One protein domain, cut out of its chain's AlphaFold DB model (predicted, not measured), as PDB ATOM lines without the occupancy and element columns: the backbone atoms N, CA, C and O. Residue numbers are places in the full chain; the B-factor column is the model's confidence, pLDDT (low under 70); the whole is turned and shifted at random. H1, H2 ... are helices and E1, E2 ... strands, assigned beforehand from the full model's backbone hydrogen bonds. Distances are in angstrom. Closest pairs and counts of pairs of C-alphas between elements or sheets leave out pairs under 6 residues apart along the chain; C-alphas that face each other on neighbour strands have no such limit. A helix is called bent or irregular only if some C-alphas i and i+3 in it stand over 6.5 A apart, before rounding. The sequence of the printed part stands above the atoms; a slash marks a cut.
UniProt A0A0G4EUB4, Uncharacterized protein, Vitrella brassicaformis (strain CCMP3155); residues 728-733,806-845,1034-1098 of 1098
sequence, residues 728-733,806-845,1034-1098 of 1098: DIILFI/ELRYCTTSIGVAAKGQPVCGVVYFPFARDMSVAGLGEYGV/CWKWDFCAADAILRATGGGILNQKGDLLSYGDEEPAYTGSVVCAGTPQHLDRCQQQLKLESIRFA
ATOM      1  N   ASP A 728     140.473 183.951 207.371       35.16
ATOM      2  CA  ASP A 728     138.996 183.993 207.426       35.16
ATOM      3  C   ASP A 728     138.248 183.419 206.200       35.16
ATOM      4  O   ASP A 728     137.017 183.530 206.117       35.16
ATOM      5  N   ILE A 729     138.964 182.770 205.273       35.59
ATOM      6  CA  ILE A 729     138.399 182.013 204.148       35.59
ATOM      7  C   ILE A 729     138.377 180.521 204.499       35.59
ATOM      8  O   ILE A 729     139.401 179.952 204.881       35.59
ATOM      9  N   ILE A 730     137.213 179.892 204.331       43.69
ATOM     10  CA  ILE A 730     136.977 178.455 204.505       43.69
ATOM     11  C   ILE A 730     136.767 177.823 203.127       43.69
ATOM     12  O   ILE A 730     135.885 178.239 202.370       43.69
ATOM     13  N   LEU A 731     137.565 176.797 202.829       36.12
ATOM     14  CA  LEU A 731     137.409 175.947 201.650       36.12
ATOM     15  C   LEU A 731     136.603 174.688 201.990       36.12
ATOM     16  O   LEU A 731     136.961 173.936 202.899       36.12
ATOM     17  N   PHE A 732     135.550 174.447 201.213       43.03
ATOM     18  CA  PHE A 732     134.746 173.225 201.227       43.03
ATOM     19  C   PHE A 732     135.050 172.418 199.964       43.03
ATOM     20  O   PHE A 732     135.074 172.988 198.877       43.03
ATOM     21  N   ILE A 733     135.238 171.103 200.085       44.81
ATOM     22  CA  ILE A 733     135.399 170.190 198.943       44.81
ATOM     23  C   ILE A 733     134.411 169.040 199.130       44.81
ATOM     24  O   ILE A 733     134.495 168.314 200.120       44.81
ATOM     25  N   GLU A 806     129.964 154.802 184.903       64.44
ATOM     26  CA  GLU A 806     129.796 155.512 186.182       64.44
ATOM     27  C   GLU A 806     130.754 156.708 186.346       64.44
ATOM     28  O   GLU A 806     130.356 157.756 186.863       64.44
ATOM     29  N   LEU A 807     131.996 156.601 185.855       63.38
ATOM     30  CA  LEU A 807     133.019 157.655 185.962       63.38
ATOM     31  C   LEU A 807     132.573 159.012 185.406       63.38
ATOM     32  O   LEU A 807     132.928 160.050 185.967       63.38
ATOM     33  N   ARG A 808     131.755 159.026 184.347       64.88
ATOM     34  CA  ARG A 808     131.289 160.260 183.688       64.88
ATOM     35  C   ARG A 808     130.357 161.109 184.557       64.88
ATOM     36  O   ARG A 808     130.152 162.279 184.248       64.88
ATOM     37  N   TYR A 809     129.831 160.540 185.643       69.25
ATOM     38  CA  TYR A 809     128.997 161.230 186.631       69.25
ATOM     39  C   TYR A 809     129.777 161.654 187.887       69.25
ATOM     40  O   TYR A 809     129.186 162.214 188.811       69.25
ATOM     41  N   CYS A 810     131.089 161.398 187.949       76.06
ATOM     42  CA  CYS A 810     131.937 161.849 189.046       76.06
ATOM     43  C   CYS A 810     132.239 163.347 188.900       76.06
ATOM     44  O   CYS A 810     132.866 163.782 187.930       76.06
ATOM     45  N   THR A 811     131.801 164.135 189.884       78.31
ATOM     46  CA  THR A 811     131.985 165.590 189.904       78.31
ATOM     47  C   THR A 811     132.654 166.035 191.201       78.31
ATOM     48  O   THR A 811     132.393 165.493 192.279       78.31
ATOM     49  N   THR A 812     133.542 167.023 191.103       80.56
ATOM     50  CA  THR A 812     134.190 167.651 192.263       80.56
ATOM     51  C   THR A 812     133.658 169.064 192.414       80.56
ATOM     52  O   THR A 812     133.882 169.903 191.543       80.56
ATOM     53  N   SER A 813     132.955 169.330 193.513       76.00
ATOM     54  CA  SER A 813     132.490 170.674 193.856       76.00
ATOM     55  C   SER A 813     133.372 171.293 194.938       76.00
ATOM     56  O   SER A 813     133.779 170.616 195.887       76.00
ATOM     57  N   ILE A 814     133.693 172.574 194.774       83.00
ATOM     58  CA  ILE A 814     134.561 173.341 195.667       83.00
ATOM     59  C   ILE A 814     133.859 174.655 196.000       83.00
ATOM     60  O   ILE A 814     133.519 175.421 195.100       83.00
ATOM     61  N   GLY A 815     133.622 174.906 197.285       83.50
ATOM     62  CA  GLY A 815     132.981 176.120 197.790       83.50
ATOM     63  C   GLY A 815     133.969 177.002 198.545       83.50
ATOM     64  O   GLY A 815     134.774 176.502 199.332       83.50
ATOM     65  N   VAL A 816     133.886 178.314 198.332       80.62
ATOM     66  CA  VAL A 816     134.676 179.331 199.032       80.62
ATOM     67  C   VAL A 816     133.729 180.184 199.867       80.62
ATOM     68  O   VAL A 816     132.865 180.875 199.320       80.62
ATOM     69  N   ALA A 817     133.901 180.170 201.188       73.81
ATOM     70  CA  ALA A 817     133.180 181.064 202.090       73.81
ATOM     71  C   ALA A 817     134.144 182.004 202.816       73.81
ATOM     72  O   ALA A 817     135.159 181.557 203.344       73.81
ATOM     73  N   ALA A 818     133.805 183.288 202.901       73.38
ATOM     74  CA  ALA A 818     134.523 184.267 203.710       73.38
ATOM     75  C   ALA A 818     133.655 184.644 204.914       73.38
ATOM     76  O   ALA A 818     132.477 184.966 204.753       73.38
ATOM     77  N   LYS A 819     134.207 184.581 206.133       77.81
ATOM     78  CA  LYS A 819     133.476 184.897 207.383       77.81
ATOM     79  C   LYS A 819     132.145 184.130 207.549       77.81
ATOM     80  O   LYS A 819     131.208 184.627 208.166       77.81
ATOM     81  N   GLY A 820     132.059 182.923 206.983       71.12
ATOM     82  CA  GLY A 820     130.859 182.076 207.007       71.12
ATOM     83  C   GLY A 820     129.798 182.382 205.939       71.12
ATOM     84  O   GLY A 820     128.783 181.693 205.907       71.12
ATOM     85  N   GLN A 821     130.014 183.360 205.051       65.50
ATOM     86  CA  GLN A 821     129.140 183.625 203.900       65.50
ATOM     87  C   GLN A 821     129.749 183.032 202.616       65.50
ATOM     88  O   GLN A 821     130.945 183.230 202.388       65.50
ATOM     89  N   PRO A 822     128.982 182.305 201.778       68.75
ATOM     90  CA  PRO A 822     129.480 181.778 200.508       68.75
ATOM     91  C   PRO A 822     129.730 182.923 199.520       68.75
ATOM     92  O   PRO A 822     128.842 183.733 199.276       68.75
ATOM     93  N   VAL A 823     130.934 182.977 198.950       78.31
ATOM     94  CA  VAL A 823     131.360 184.032 198.012       78.31
ATOM     95  C   VAL A 823     131.335 183.513 196.575       78.31
ATOM     96  O   VAL A 823     130.818 184.162 195.669       78.31
ATOM     97  N   CYS A 824     131.887 182.321 196.357       82.62
ATOM     98  CA  CYS A 824     131.876 181.656 195.060       82.62
ATOM     99  C   CYS A 824     132.079 180.145 195.212       82.62
ATOM    100  O   CYS A 824     132.381 179.631 196.292       82.62
ATOM    101  N   GLY A 825     131.937 179.423 194.106       81.44
ATOM    102  CA  GLY A 825     132.314 178.020 194.022       81.44
ATOM    103  C   GLY A 825     132.601 177.576 192.594       81.44
ATOM    104  O   GLY A 825     132.390 178.319 191.634       81.44
ATOM    105  N   VAL A 826     133.085 176.348 192.466       79.75
ATOM    106  CA  VAL A 826     133.458 175.713 191.202       79.75
ATOM    107  C   VAL A 826     132.954 174.275 191.207       79.75
ATOM    108  O   VAL A 826     133.163 173.556 192.183       79.75
ATOM    109  N   VAL A 827     132.332 173.831 190.115       81.38
ATOM    110  CA  VAL A 827     132.061 172.410 189.855       81.38
ATOM    111  C   VAL A 827     132.913 171.960 188.673       81.38
ATOM    112  O   VAL A 827     132.811 172.524 187.584       81.38
ATOM    113  N   TYR A 828     133.756 170.955 188.897       80.06
ATOM    114  CA  TYR A 828     134.626 170.345 187.896       80.06
ATOM    115  C   TYR A 828     134.124 168.951 187.520       80.06
ATOM    116  O   TYR A 828     133.777 168.146 188.390       80.06
ATOM    117  N   PHE A 829     134.133 168.669 186.217       83.44
ATOM    118  CA  PHE A 829     133.719 167.402 185.619       83.44
ATOM    119  C   PHE A 829     134.949 166.705 184.992       83.44
ATOM    120  O   PHE A 829     135.108 166.740 183.769       83.44
ATOM    121  N   PRO A 830     135.856 166.110 185.798       73.25
ATOM    122  CA  PRO A 830     137.156 165.609 185.326       73.25
ATOM    123  C   PRO A 830     137.066 164.543 184.225       73.25
ATOM    124  O   PRO A 830     137.939 164.494 183.367       73.25
ATOM    125  N   PHE A 831     136.015 163.716 184.237       79.19
ATOM    126  CA  PHE A 831     135.817 162.599 183.300       79.19
ATOM    127  C   PHE A 831     134.717 162.868 182.253       79.19
ATOM    128  O   PHE A 831     134.249 161.953 181.574       79.19
ATOM    129  N   ALA A 832     134.270 164.121 182.112       76.00
ATOM    130  CA  ALA A 832     133.462 164.516 180.963       76.00
ATOM    131  C   ALA A 832     134.343 164.563 179.703       76.00
ATOM    132  O   ALA A 832     135.492 164.998 179.765       76.00
ATOM    133  N   ARG A 833     133.796 164.153 178.546       69.81
ATOM    134  CA  ARG A 833     134.514 164.200 177.251       69.81
ATOM    135  C   ARG A 833     135.071 165.592 176.956       69.81
ATOM    136  O   ARG A 833     136.207 165.718 176.514       69.81
ATOM    137  N   ASP A 834     134.270 166.605 177.264       73.38
ATOM    138  CA  ASP A 834     134.674 167.999 177.313       73.38
ATOM    139  C   ASP A 834     134.888 168.367 178.790       73.38
ATOM    140  O   ASP A 834     133.919 168.572 179.534       73.38
ATOM    141  N   MET A 835     136.154 168.406 179.229       66.69
ATOM    142  CA  MET A 835     136.539 168.773 180.600       66.69
ATOM    143  C   MET A 835     135.957 170.147 180.946       66.69
ATOM    144  O   MET A 835     136.438 171.179 180.476       66.69
ATOM    145  N   SER A 836     134.906 170.156 181.762       74.19
ATOM    146  CA  SER A 836     134.075 171.335 181.994       74.19
ATOM    147  C   SER A 836     134.209 171.843 183.426       74.19
ATOM    148  O   SER A 836     134.364 171.078 184.382       74.19
ATOM    149  N   VAL A 837     134.167 173.169 183.554       73.56
ATOM    150  CA  VAL A 837     134.299 173.915 184.808       73.56
ATOM    151  C   VAL A 837     133.134 174.899 184.870       73.56
ATOM    152  O   VAL A 837     133.015 175.768 184.008       73.56
ATOM    153  N   ALA A 838     132.258 174.755 185.864       75.38
ATOM    154  CA  ALA A 838     131.102 175.627 186.062       75.38
ATOM    155  C   ALA A 838     131.298 176.510 187.302       75.38
ATOM    156  O   ALA A 838     131.530 176.002 188.399       75.38
ATOM    157  N   GLY A 839     131.186 177.828 187.127       74.75
ATOM    158  CA  GLY A 839     131.236 178.794 188.225       74.75
ATOM    159  C   GLY A 839     129.904 178.900 188.971       74.75
ATOM    160  O   GLY A 839     128.835 178.987 188.359       74.75
ATOM    161  N   LEU A 840     129.978 178.933 190.299       71.38
ATOM    162  CA  LEU A 840     128.865 179.221 191.202       71.38
ATOM    163  C   LEU A 840     129.051 180.629 191.781       71.38
ATOM    164  O   LEU A 840     130.108 180.929 192.340       71.38
ATOM    165  N   GLY A 841     128.030 181.477 191.651       62.53
ATOM    166  CA  GLY A 841     127.956 182.758 192.358       62.53
ATOM    167  C   GLY A 841     127.284 182.611 193.726       62.53
ATOM    168  O   GLY A 841     126.784 181.537 194.062       62.53
ATOM    169  N   GLU A 842     127.209 183.714 194.476       48.41
ATOM    170  CA  GLU A 842     126.698 183.797 195.863       48.41
ATOM    171  C   GLU A 842     125.323 183.128 196.094       48.41
ATOM    172  O   GLU A 842     125.029 182.693 197.205       48.41
ATOM    173  N   TYR A 843     124.496 182.996 195.045       46.50
ATOM    174  CA  TYR A 843     123.155 182.395 195.105       46.50
ATOM    175  C   TYR A 843     122.878 181.304 194.047       46.50
ATOM    176  O   TYR A 843     121.718 180.967 193.809       46.50
ATOM    177  N   GLY A 844     123.913 180.717 193.426       39.06
ATOM    178  CA  GLY A 844     123.764 179.503 192.607       39.06
ATOM    179  C   GLY A 844     124.474 179.492 191.248       39.06
ATOM    180  O   GLY A 844     125.368 180.290 190.965       39.06
ATOM    181  N   VAL A 845     124.085 178.514 190.422       37.78
ATOM    182  CA  VAL A 845     124.738 178.156 189.150       37.78
ATOM    183  C   VAL A 845     124.612 179.271 188.109       37.78
ATOM    184  O   VAL A 845     123.502 179.643 187.723       37.78
ATOM    185  N   CYS A1034     150.408 156.813 192.983       68.81
ATOM    186  CA  CYS A1034     149.319 157.735 193.306       68.81
ATOM    187  C   CYS A1034     148.247 157.630 192.212       68.81
ATOM    188  O   CYS A1034     148.555 157.512 191.022       68.81
ATOM    189  N   TRP A1035     146.977 157.670 192.589       81.25
ATOM    190  CA  TRP A1035     145.883 157.592 191.630       81.25
ATOM    191  C   TRP A1035     145.616 159.000 191.084       81.25
ATOM    192  O   TRP A1035     145.723 159.981 191.817       81.25
ATOM    193  N   LYS A1036     145.240 159.156 189.804       83.00
ATOM    194  CA  LYS A1036     144.945 160.502 189.246       83.00
ATOM    195  C   LYS A1036     143.838 161.221 190.039       83.00
ATOM    196  O   LYS A1036     143.819 162.449 190.144       83.00
ATOM    197  N   TRP A1037     142.966 160.416 190.640       79.62
ATOM    198  CA  TRP A1037     141.961 160.741 191.647       79.62
ATOM    199  C   TRP A1037     142.497 161.561 192.829       79.62
ATOM    200  O   TRP A1037     141.859 162.542 193.204       79.62
ATOM    201  N   ASP A1038     143.675 161.234 193.370       82.00
ATOM    202  CA  ASP A1038     144.274 161.936 194.520       82.00
ATOM    203  C   ASP A1038     144.585 163.410 194.199       82.00
ATOM    204  O   ASP A1038     144.628 164.263 195.085       82.00
ATOM    205  N   PHE A1039     144.750 163.724 192.909       85.62
ATOM    206  CA  PHE A1039     145.064 165.058 192.406       85.62
ATOM    207  C   PHE A1039     143.849 165.822 191.852       85.62
ATOM    208  O   PHE A1039     143.960 167.025 191.617       85.62
ATOM    209  N   CYS A1040     142.687 165.181 191.650       87.50
ATOM    210  CA  CYS A1040     141.589 165.776 190.868       87.50
ATOM    211  C   CYS A1040     141.018 167.071 191.475       87.50
ATOM    212  O   CYS A1040     140.731 168.015 190.741       87.50
ATOM    213  N   ALA A1041     140.928 167.162 192.806       83.88
ATOM    214  CA  ALA A1041     140.482 168.372 193.495       83.88
ATOM    215  C   ALA A1041     141.535 169.494 193.473       83.88
ATOM    216  O   ALA A1041     141.178 170.666 193.390       83.88
ATOM    217  N   ALA A1042     142.828 169.155 193.498       85.81
ATOM    218  CA  ALA A1042     143.897 170.142 193.368       85.81
ATOM    219  C   ALA A1042     143.954 170.705 191.939       85.81
ATOM    220  O   ALA A1042     144.014 171.919 191.756       85.81
ATOM    221  N   ASP A1043     143.856 169.842 190.925       90.94
ATOM    222  CA  ASP A1043     143.817 170.250 189.519       90.94
ATOM    223  C   ASP A1043     142.561 171.079 189.191       90.94
ATOM    224  O   ASP A1043     142.653 172.053 188.448       90.94
ATOM    225  N   ALA A1044     141.413 170.786 189.818       85.69
ATOM    226  CA  ALA A1044     140.206 171.611 189.721       85.69
ATOM    227  C   ALA A1044     140.444 173.067 190.169       85.69
ATOM    228  O   ALA A1044     140.075 174.000 189.453       85.69
ATOM    229  N   ILE A1045     141.085 173.265 191.330       86.62
ATOM    230  CA  ILE A1045     141.424 174.601 191.856       86.62
ATOM    231  C   ILE A1045     142.398 175.304 190.910       86.62
ATOM    232  O   ILE A1045     142.175 176.453 190.534       86.62
ATOM    233  N   LEU A1046     143.463 174.608 190.505       89.75
ATOM    234  CA  LEU A1046     144.516 175.183 189.671       89.75
ATOM    235  C   LEU A1046     143.980 175.578 188.286       89.75
ATOM    236  O   LEU A1046     144.286 176.668 187.814       89.75
ATOM    237  N   ARG A1047     143.113 174.767 187.664       90.00
ATOM    238  CA  ARG A1047     142.443 175.128 186.401       90.00
ATOM    239  C   ARG A1047     141.461 176.283 186.562       90.00
ATOM    240  O   ARG A1047     141.385 177.126 185.672       90.00
ATOM    241  N   ALA A1048     140.756 176.379 187.692       83.50
ATOM    242  CA  ALA A1048     139.881 177.516 187.978       83.50
ATOM    243  C   ALA A1048     140.651 178.848 188.109       83.50
ATOM    244  O   ALA A1048     140.104 179.897 187.776       83.50
ATOM    245  N   THR A1049     141.928 178.820 188.515       86.44
ATOM    246  CA  THR A1049     142.830 179.990 188.489       86.44
ATOM    247  C   THR A1049     143.642 180.118 187.188       86.44
ATOM    248  O   THR A1049     144.559 180.937 187.105       86.44
ATOM    249  N   GLY A1050     143.315 179.331 186.155       89.44
ATOM    250  CA  GLY A1050     143.978 179.334 184.844       89.44
ATOM    251  C   GLY A1050     145.349 178.643 184.803       89.44
ATOM    252  O   GLY A1050     146.045 178.724 183.794       89.44
ATOM    253  N   GLY A1051     145.756 177.995 185.890       95.75
ATOM    254  CA  GLY A1051     146.892 177.084 185.945       95.75
ATOM    255  C   GLY A1051     146.490 175.626 185.674       95.75
ATOM    256  O   GLY A1051     145.579 175.346 184.896       95.75
ATOM    257  N   GLY A1052     147.180 174.685 186.316       96.06
ATOM    258  CA  GLY A1052     146.901 173.250 186.229       96.06
ATOM    259  C   GLY A1052     148.054 172.383 186.739       96.06
ATOM    260  O   GLY A1052     149.132 172.886 187.076       96.06
ATOM    261  N   ILE A1053     147.830 171.071 186.786       96.38
ATOM    262  CA  ILE A1053     148.860 170.076 187.107       96.38
ATOM    263  C   ILE A1053     149.514 169.549 185.824       96.38
ATOM    264  O   ILE A1053     148.834 169.197 184.858       96.38
ATOM    265  N   LEU A1054     150.846 169.474 185.827       95.44
ATOM    266  CA  LEU A1054     151.668 168.930 184.749       95.44
ATOM    267  C   LEU A1054     152.267 167.569 185.125       95.44
ATOM    268  O   LEU A1054     152.678 167.343 186.267       95.44
ATOM    269  N   ASN A1055     152.365 166.687 184.129       94.25
ATOM    270  CA  ASN A1055     153.148 165.454 184.191       94.25
ATOM    271  C   ASN A1055     154.661 165.749 184.024       94.25
ATOM    272  O   ASN A1055     155.057 166.853 183.648       94.25
ATOM    273  N   GLN A1056     155.525 164.744 184.216       91.88
ATOM    274  CA  GLN A1056     156.985 164.880 184.026       91.88
ATOM    275  C   GLN A1056     157.439 165.308 182.609       91.88
ATOM    276  O   GLN A1056     158.580 165.729 182.446       91.88
ATOM    277  N   LYS A1057     156.582 165.211 181.584       92.06
ATOM    278  CA  LYS A1057     156.873 165.628 180.198       92.06
ATOM    279  C   LYS A1057     156.508 167.097 179.928       92.06
ATOM    280  O   LYS A1057     156.819 167.621 178.861       92.06
ATOM    281  N   GLY A1058     155.841 167.768 180.870       94.50
ATOM    282  CA  GLY A1058     155.279 169.103 180.663       94.50
ATOM    283  C   GLY A1058     153.961 169.106 179.882       94.50
ATOM    284  O   GLY A1058     153.620 170.129 179.283       94.50
ATOM    285  N   ASP A1059     153.224 167.993 179.873       94.94
ATOM    286  CA  ASP A1059     151.834 167.944 179.405       94.94
ATOM    287  C   ASP A1059     150.874 168.127 180.585       94.94
ATOM    288  O   ASP A1059     151.170 167.719 181.712       94.94
ATOM    289  N   LEU A1060     149.699 168.701 180.321       94.50
ATOM    290  CA  LEU A1060     148.627 168.822 181.309       94.50
ATOM    291  C   LEU A1060     148.119 167.431 181.726       94.50
ATOM    292  O   LEU A1060     147.952 166.550 180.879       94.50
ATOM    293  N   LEU A1061     147.860 167.225 183.020       94.12
ATOM    294  CA  LEU A1061     147.403 165.939 183.543       94.12
ATOM    295  C   LEU A1061     146.050 165.554 182.912       94.12
ATOM    296  O   LEU A1061     145.061 166.278 183.027       94.12
ATOM    297  N   SER A1062     146.019 164.417 182.212       89.56
ATOM    298  CA  SER A1062     144.850 163.971 181.447       89.56
ATOM    299  C   SER A1062     144.066 162.879 182.178       89.56
ATOM    300  O   SER A1062     144.619 161.838 182.554       89.56
ATOM    301  N   TYR A1063     142.765 163.126 182.336       87.12
ATOM    302  CA  TYR A1063     141.782 162.303 183.046       87.12
ATOM    303  C   TYR A1063     140.973 161.404 182.085       87.12
ATOM    304  O   TYR A1063     139.758 161.280 182.198       87.12
ATOM    305  N   GLY A1064     141.644 160.794 181.101       80.25
ATOM    306  CA  GLY A1064     141.008 159.916 180.109       80.25
ATOM    307  C   GLY A1064     140.702 158.493 180.607       80.25
ATOM    308  O   GLY A1064     141.404 157.969 181.471       80.25
ATOM    309  N   ASP A1065     139.704 157.853 179.978       63.06
ATOM    310  CA  ASP A1065     139.106 156.529 180.279       63.06
ATOM    311  C   ASP A1065     140.082 155.312 180.331       63.06
ATOM    312  O   ASP A1065     139.621 154.174 180.473       63.06
ATOM    313  N   GLU A1066     141.401 155.487 180.164       67.31
ATOM    314  CA  GLU A1066     142.374 154.390 179.952       67.31
ATOM    315  C   GLU A1066     143.562 154.344 180.936       67.31
ATOM    316  O   GLU A1066     144.262 153.338 180.982       67.31
ATOM    317  N   GLU A1067     143.767 155.363 181.778       69.19
ATOM    318  CA  GLU A1067     144.884 155.415 182.740       69.19
ATOM    319  C   GLU A1067     144.426 155.969 184.111       69.19
ATOM    320  O   GLU A1067     144.446 157.191 184.304       69.19
ATOM    321  N   PRO A1068     144.026 155.126 185.085       57.62
ATOM    322  CA  PRO A1068     143.564 155.592 186.400       57.62
ATOM    323  C   PRO A1068     144.699 155.912 187.395       57.62
ATOM    324  O   PRO A1068     144.526 156.764 188.272       57.62
ATOM    325  N   ALA A1069     145.855 155.255 187.260       73.94
ATOM    326  CA  ALA A1069     147.039 155.450 188.099       73.94
ATOM    327  C   ALA A1069     148.063 156.382 187.424       73.94
ATOM    328  O   ALA A1069     148.144 156.443 186.197       73.94
ATOM    329  N   TYR A1070     148.860 157.099 188.220       78.94
ATOM    330  CA  TYR A1070     150.007 157.872 187.741       78.94
ATOM    331  C   TYR A1070     151.217 157.671 188.665       78.94
ATOM    332  O   TYR A1070     151.240 158.110 189.811       78.94
ATOM    333  N   THR A1071     152.243 156.993 188.150       79.69
ATOM    334  CA  THR A1071     153.455 156.614 188.900       79.69
ATOM    335  C   THR A1071     154.569 157.666 188.863       79.69
ATOM    336  O   THR A1071     155.590 157.503 189.529       79.69
ATOM    337  N   GLY A1072     154.399 158.754 188.102       85.69
ATOM    338  CA  GLY A1072     155.361 159.856 188.026       85.69
ATOM    339  C   GLY A1072     155.167 160.921 189.113       85.69
ATOM    340  O   GLY A1072     154.147 160.975 189.795       85.69
ATOM    341  N   SER A1073     156.139 161.827 189.238       87.88
ATOM    342  CA  SER A1073     155.970 163.076 189.999       87.88
ATOM    343  C   SER A1073     155.155 164.102 189.207       87.88
ATOM    344  O   SER A1073     155.266 164.168 187.983       87.88
ATOM    345  N   VAL A1074     154.403 164.955 189.901       94.56
ATOM    346  CA  VAL A1074     153.622 166.041 189.285       94.56
ATOM    347  C   VAL A1074     154.159 167.423 189.663       94.56
ATOM    348  O   VAL A1074     154.736 167.601 190.740       94.56
ATOM    349  N   VAL A1075     153.950 168.403 188.780       95.06
ATOM    350  CA  VAL A1075     154.300 169.817 188.998       95.06
ATOM    351  C   VAL A1075     153.030 170.662 188.951       95.06
ATOM    352  O   VAL A1075     152.314 170.654 187.952       95.06
ATOM    353  N   CYS A1076     152.750 171.400 190.024       95.12
ATOM    354  CA  CYS A1076     151.550 172.232 190.138       95.12
ATOM    355  C   CYS A1076     151.854 173.694 189.779       95.12
ATOM    356  O   CYS A1076     152.664 174.336 190.452       95.12
ATOM    357  N   ALA A1077     151.165 174.242 188.775       94.31
ATOM    358  CA  ALA A1077     151.257 175.653 188.397       94.31
ATOM    359  C   ALA A1077     149.946 176.388 188.718       94.31
ATOM    360  O   ALA A1077     148.883 175.984 188.259       94.31
ATOM    361  N   GLY A1078     150.011 177.474 189.498       90.06
ATOM    362  CA  GLY A1078     148.822 178.189 189.996       90.06
ATOM    363  C   GLY A1078     148.241 179.285 189.093       90.06
ATOM    364  O   GLY A1078     147.188 179.828 189.416       90.06
ATOM    365  N   THR A1079     148.909 179.642 187.994       92.06
ATOM    366  CA  THR A1079     148.490 180.712 187.066       92.06
ATOM    367  C   THR A1079     148.830 180.327 185.620       92.06
ATOM    368  O   THR A1079     149.736 179.507 185.435       92.06
ATOM    369  N   PRO A1080     148.218 180.951 184.590       92.19
ATOM    370  CA  PRO A1080     148.568 180.687 183.190       92.19
ATOM    371  C   PRO A1080     150.052 180.937 182.900       92.19
ATOM    372  O   PRO A1080     150.734 180.107 182.309       92.19
ATOM    373  N   GLN A1081     150.595 182.043 183.420       92.19
ATOM    374  CA  GLN A1081     152.001 182.409 183.230       92.19
ATOM    375  C   GLN A1081     152.964 181.414 183.892       92.19
ATOM    376  O   GLN A1081     154.093 181.253 183.432       92.19
ATOM    377  N   HIS A1082     152.551 180.761 184.981       90.50
ATOM    378  CA  HIS A1082     153.351 179.716 185.621       90.50
ATOM    379  C   HIS A1082     153.194 178.390 184.877       90.50
ATOM    380  O   HIS A1082     154.177 177.671 184.726       90.50
ATOM    381  N   LEU A1083     152.004 178.104 184.339       94.19
ATOM    382  CA  LEU A1083     151.748 176.926 183.519       94.19
ATOM    383  C   LEU A1083     152.626 176.944 182.260       94.19
ATOM    384  O   LEU A1083     153.359 175.986 182.031       94.19
ATOM    385  N   ASP A1084     152.647 178.057 181.521       93.06
ATOM    386  CA  ASP A1084     153.496 178.236 180.334       93.06
ATOM    387  C   ASP A1084     154.988 178.047 180.655       93.06
ATOM    388  O   ASP A1084     155.685 177.303 179.960       93.06
ATOM    389  N   ARG A1085     155.483 178.672 181.737       93.06
ATOM    390  CA  ARG A1085     156.884 178.538 182.180       93.06
ATOM    391  C   ARG A1085     157.226 177.097 182.559       93.06
ATOM    392  O   ARG A1085     158.242 176.581 182.099       93.06
ATOM    393  N   CYS A1086     156.391 176.436 183.361       91.88
ATOM    394  CA  CYS A1086     156.630 175.059 183.793       91.88
ATOM    395  C   CYS A1086     156.538 174.067 182.623       91.88
ATOM    396  O   CYS A1086     157.366 173.164 182.542       91.88
ATOM    397  N   GLN A1087     155.611 174.260 181.674       95.62
ATOM    398  CA  GLN A1087     155.570 173.459 180.446       95.62
ATOM    399  C   GLN A1087     156.842 173.636 179.612       95.62
ATOM    400  O   GLN A1087     157.419 172.644 179.170       95.62
ATOM    401  N   GLN A1088     157.296 174.876 179.403       94.19
ATOM    402  CA  GLN A1088     158.524 175.154 178.651       94.19
ATOM    403  C   GLN A1088     159.757 174.556 179.342       94.19
ATOM    404  O   GLN A1088     160.577 173.928 178.673       94.19
ATOM    405  N   GLN A1089     159.872 174.684 180.668       93.56
ATOM    406  CA  GLN A1089     160.986 174.116 181.425       93.56
ATOM    407  C   GLN A1089     160.997 172.581 181.374       93.56
ATOM    408  O   GLN A1089     162.022 172.009 181.018       93.56
ATOM    409  N   LEU A1090     159.872 171.908 181.641       93.38
ATOM    410  CA  LEU A1090     159.793 170.438 181.602       93.38
ATOM    411  C   LEU A1090     160.040 169.876 180.189       93.38
ATOM    412  O   LEU A1090     160.693 168.843 180.028       93.38
ATOM    413  N   LYS A1091     159.602 170.587 179.143       90.44
ATOM    414  CA  LYS A1091     159.913 170.227 177.749       90.44
ATOM    415  C   LYS A1091     161.407 170.406 177.441       90.44
ATOM    416  O   LYS A1091     162.012 169.518 176.851       90.44
ATOM    417  N   LEU A1092     162.044 171.479 177.913       89.62
ATOM    418  CA  LEU A1092     163.498 171.664 177.786       89.62
ATOM    419  C   LEU A1092     164.318 170.661 178.617       89.62
ATOM    420  O   LEU A1092     165.405 170.276 178.196       89.62
ATOM    421  N   GLU A1093     163.827 170.233 179.780       86.06
ATOM    422  CA  GLU A1093     164.496 169.243 180.633       86.06
ATOM    423  C   GLU A1093     164.345 167.817 180.092       86.06
ATOM    424  O   GLU A1093     165.332 167.085 180.058       86.06
ATOM    425  N   SER A1094     163.180 167.440 179.556       79.62
ATOM    426  CA  SER A1094     163.018 166.150 178.862       79.62
ATOM    427  C   SER A1094     163.898 166.043 177.606       79.62
ATOM    428  O   SER A1094     164.511 165.001 177.393       79.62
ATOM    429  N   ILE A1095     164.077 167.136 176.849       78.12
ATOM    430  CA  ILE A1095     165.022 167.225 175.713       78.12
ATOM    431  C   ILE A1095     166.503 167.163 176.156       78.12
ATOM    432  O   ILE A1095     167.376 166.896 175.336       78.12
ATOM    433  N   ARG A1096     166.812 167.398 177.439       71.19
ATOM    434  CA  ARG A1096     168.166 167.241 178.014       71.19
ATOM    435  C   ARG A1096     168.411 165.874 178.659       71.19
ATOM    436  O   ARG A1096     169.549 165.588 179.024       71.19
ATOM    437  N   PHE A1097     167.356 165.092 178.874       64.38
ATOM    438  CA  PHE A1097     167.413 163.773 179.508       64.38
ATOM    439  C   PHE A1097     167.349 162.625 178.486       64.38
ATOM    440  O   PHE A1097     167.821 161.526 178.780       64.38
ATOM    441  N   ALA A1098     166.766 162.887 177.311       50.12
ATOM    442  CA  ALA A1098     166.788 162.022 176.129       50.12
ATOM    443  C   ALA A1098     168.079 162.191 175.303       50.12
ATOM    444  O   ALA A1098     168.488 161.180 174.689       50.12
TER     445      ALA A1098
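AT A GLANCE: This is residues 728 to 733, 806 to 845 and 1034 to 1098 of the 1098 residues of an uncharacterized protein of Vitrella brassicaformis (strain CCMP3155) (UniProt A0A0G4EUB4). A twisted four-stranded sheet makes one end; helix H2 packs on one of its faces, and beyond H2 the small hairpin of E5 and E6 leads to helix H3, which reaches to the other end. The printed part has 111 residues, with three named helices and six named strands in the order E1 H1 E2 E3 E4 H2 E5 E6 H3, class mixed. The sheets, E1 E2 E3 E4 and E5 E6, are antiparallel. The whole spans 51 by 33 by 23 A and is only just compact, close to loose, with a radius of gyration of the C-alphas of 15.5 A.

HOW THE PARTS SIT: Edge strand E1, residues 729 to 733, neighbours E2, residues 810 to 818, with N 730 and O 817 2.8 A apart. H1, residues 806 to 809, is not on the sheet. E2, E3, residues 821 to 829, and E4, residues 836 to 841, form a meander, each strand the antiparallel neighbour of the one before; N 814 and O 826 are 2.8 A apart, as are N 840 and O 825. H2, residues 1036 to 1048, is on one face, making two layers, at a height of 8.8 A over the sheet. It runs slantwise to the strands, at 48 degrees to E2 on the local plane. In the hairpin of E5, residues 1052 to 1054, and E6, residues 1074 to 1077, N 1054 and O 1075 are 2.8 A apart. The closest C-alphas of H2 and E5, Leu 1046 and Gly 1052, are 4.6 A apart. Those of E6 and H3, residues 1080 to 1097, are Ala 1077 and Leu 1083, 5.1 A. O i to N i+4 pairs are within hydrogen-bond range throughout H3 and in 7 of 9 in H2; H1 is too short for one.

IN THESE COORDINATES: E1 begins at C-alpha 729 (138.399, 182.013, 204.148). E2 measures 26.9 A, E3 24.9 A and H3 25.6 A. H2 is irregular: C-alphas 1038 and 1041 are 7.5 A apart. H3 ends at C-alpha 1097 (167.413, 163.773, 179.508).

THE WHOLE: The cuts leave C-alphas 733 and 806 20.2 A apart, and 845 and 1034 32.2 A. The link E5 to E6 is long. Mean pLDDT of the printed part is 78.3; 26 residues are under 70, among them 728 to 733.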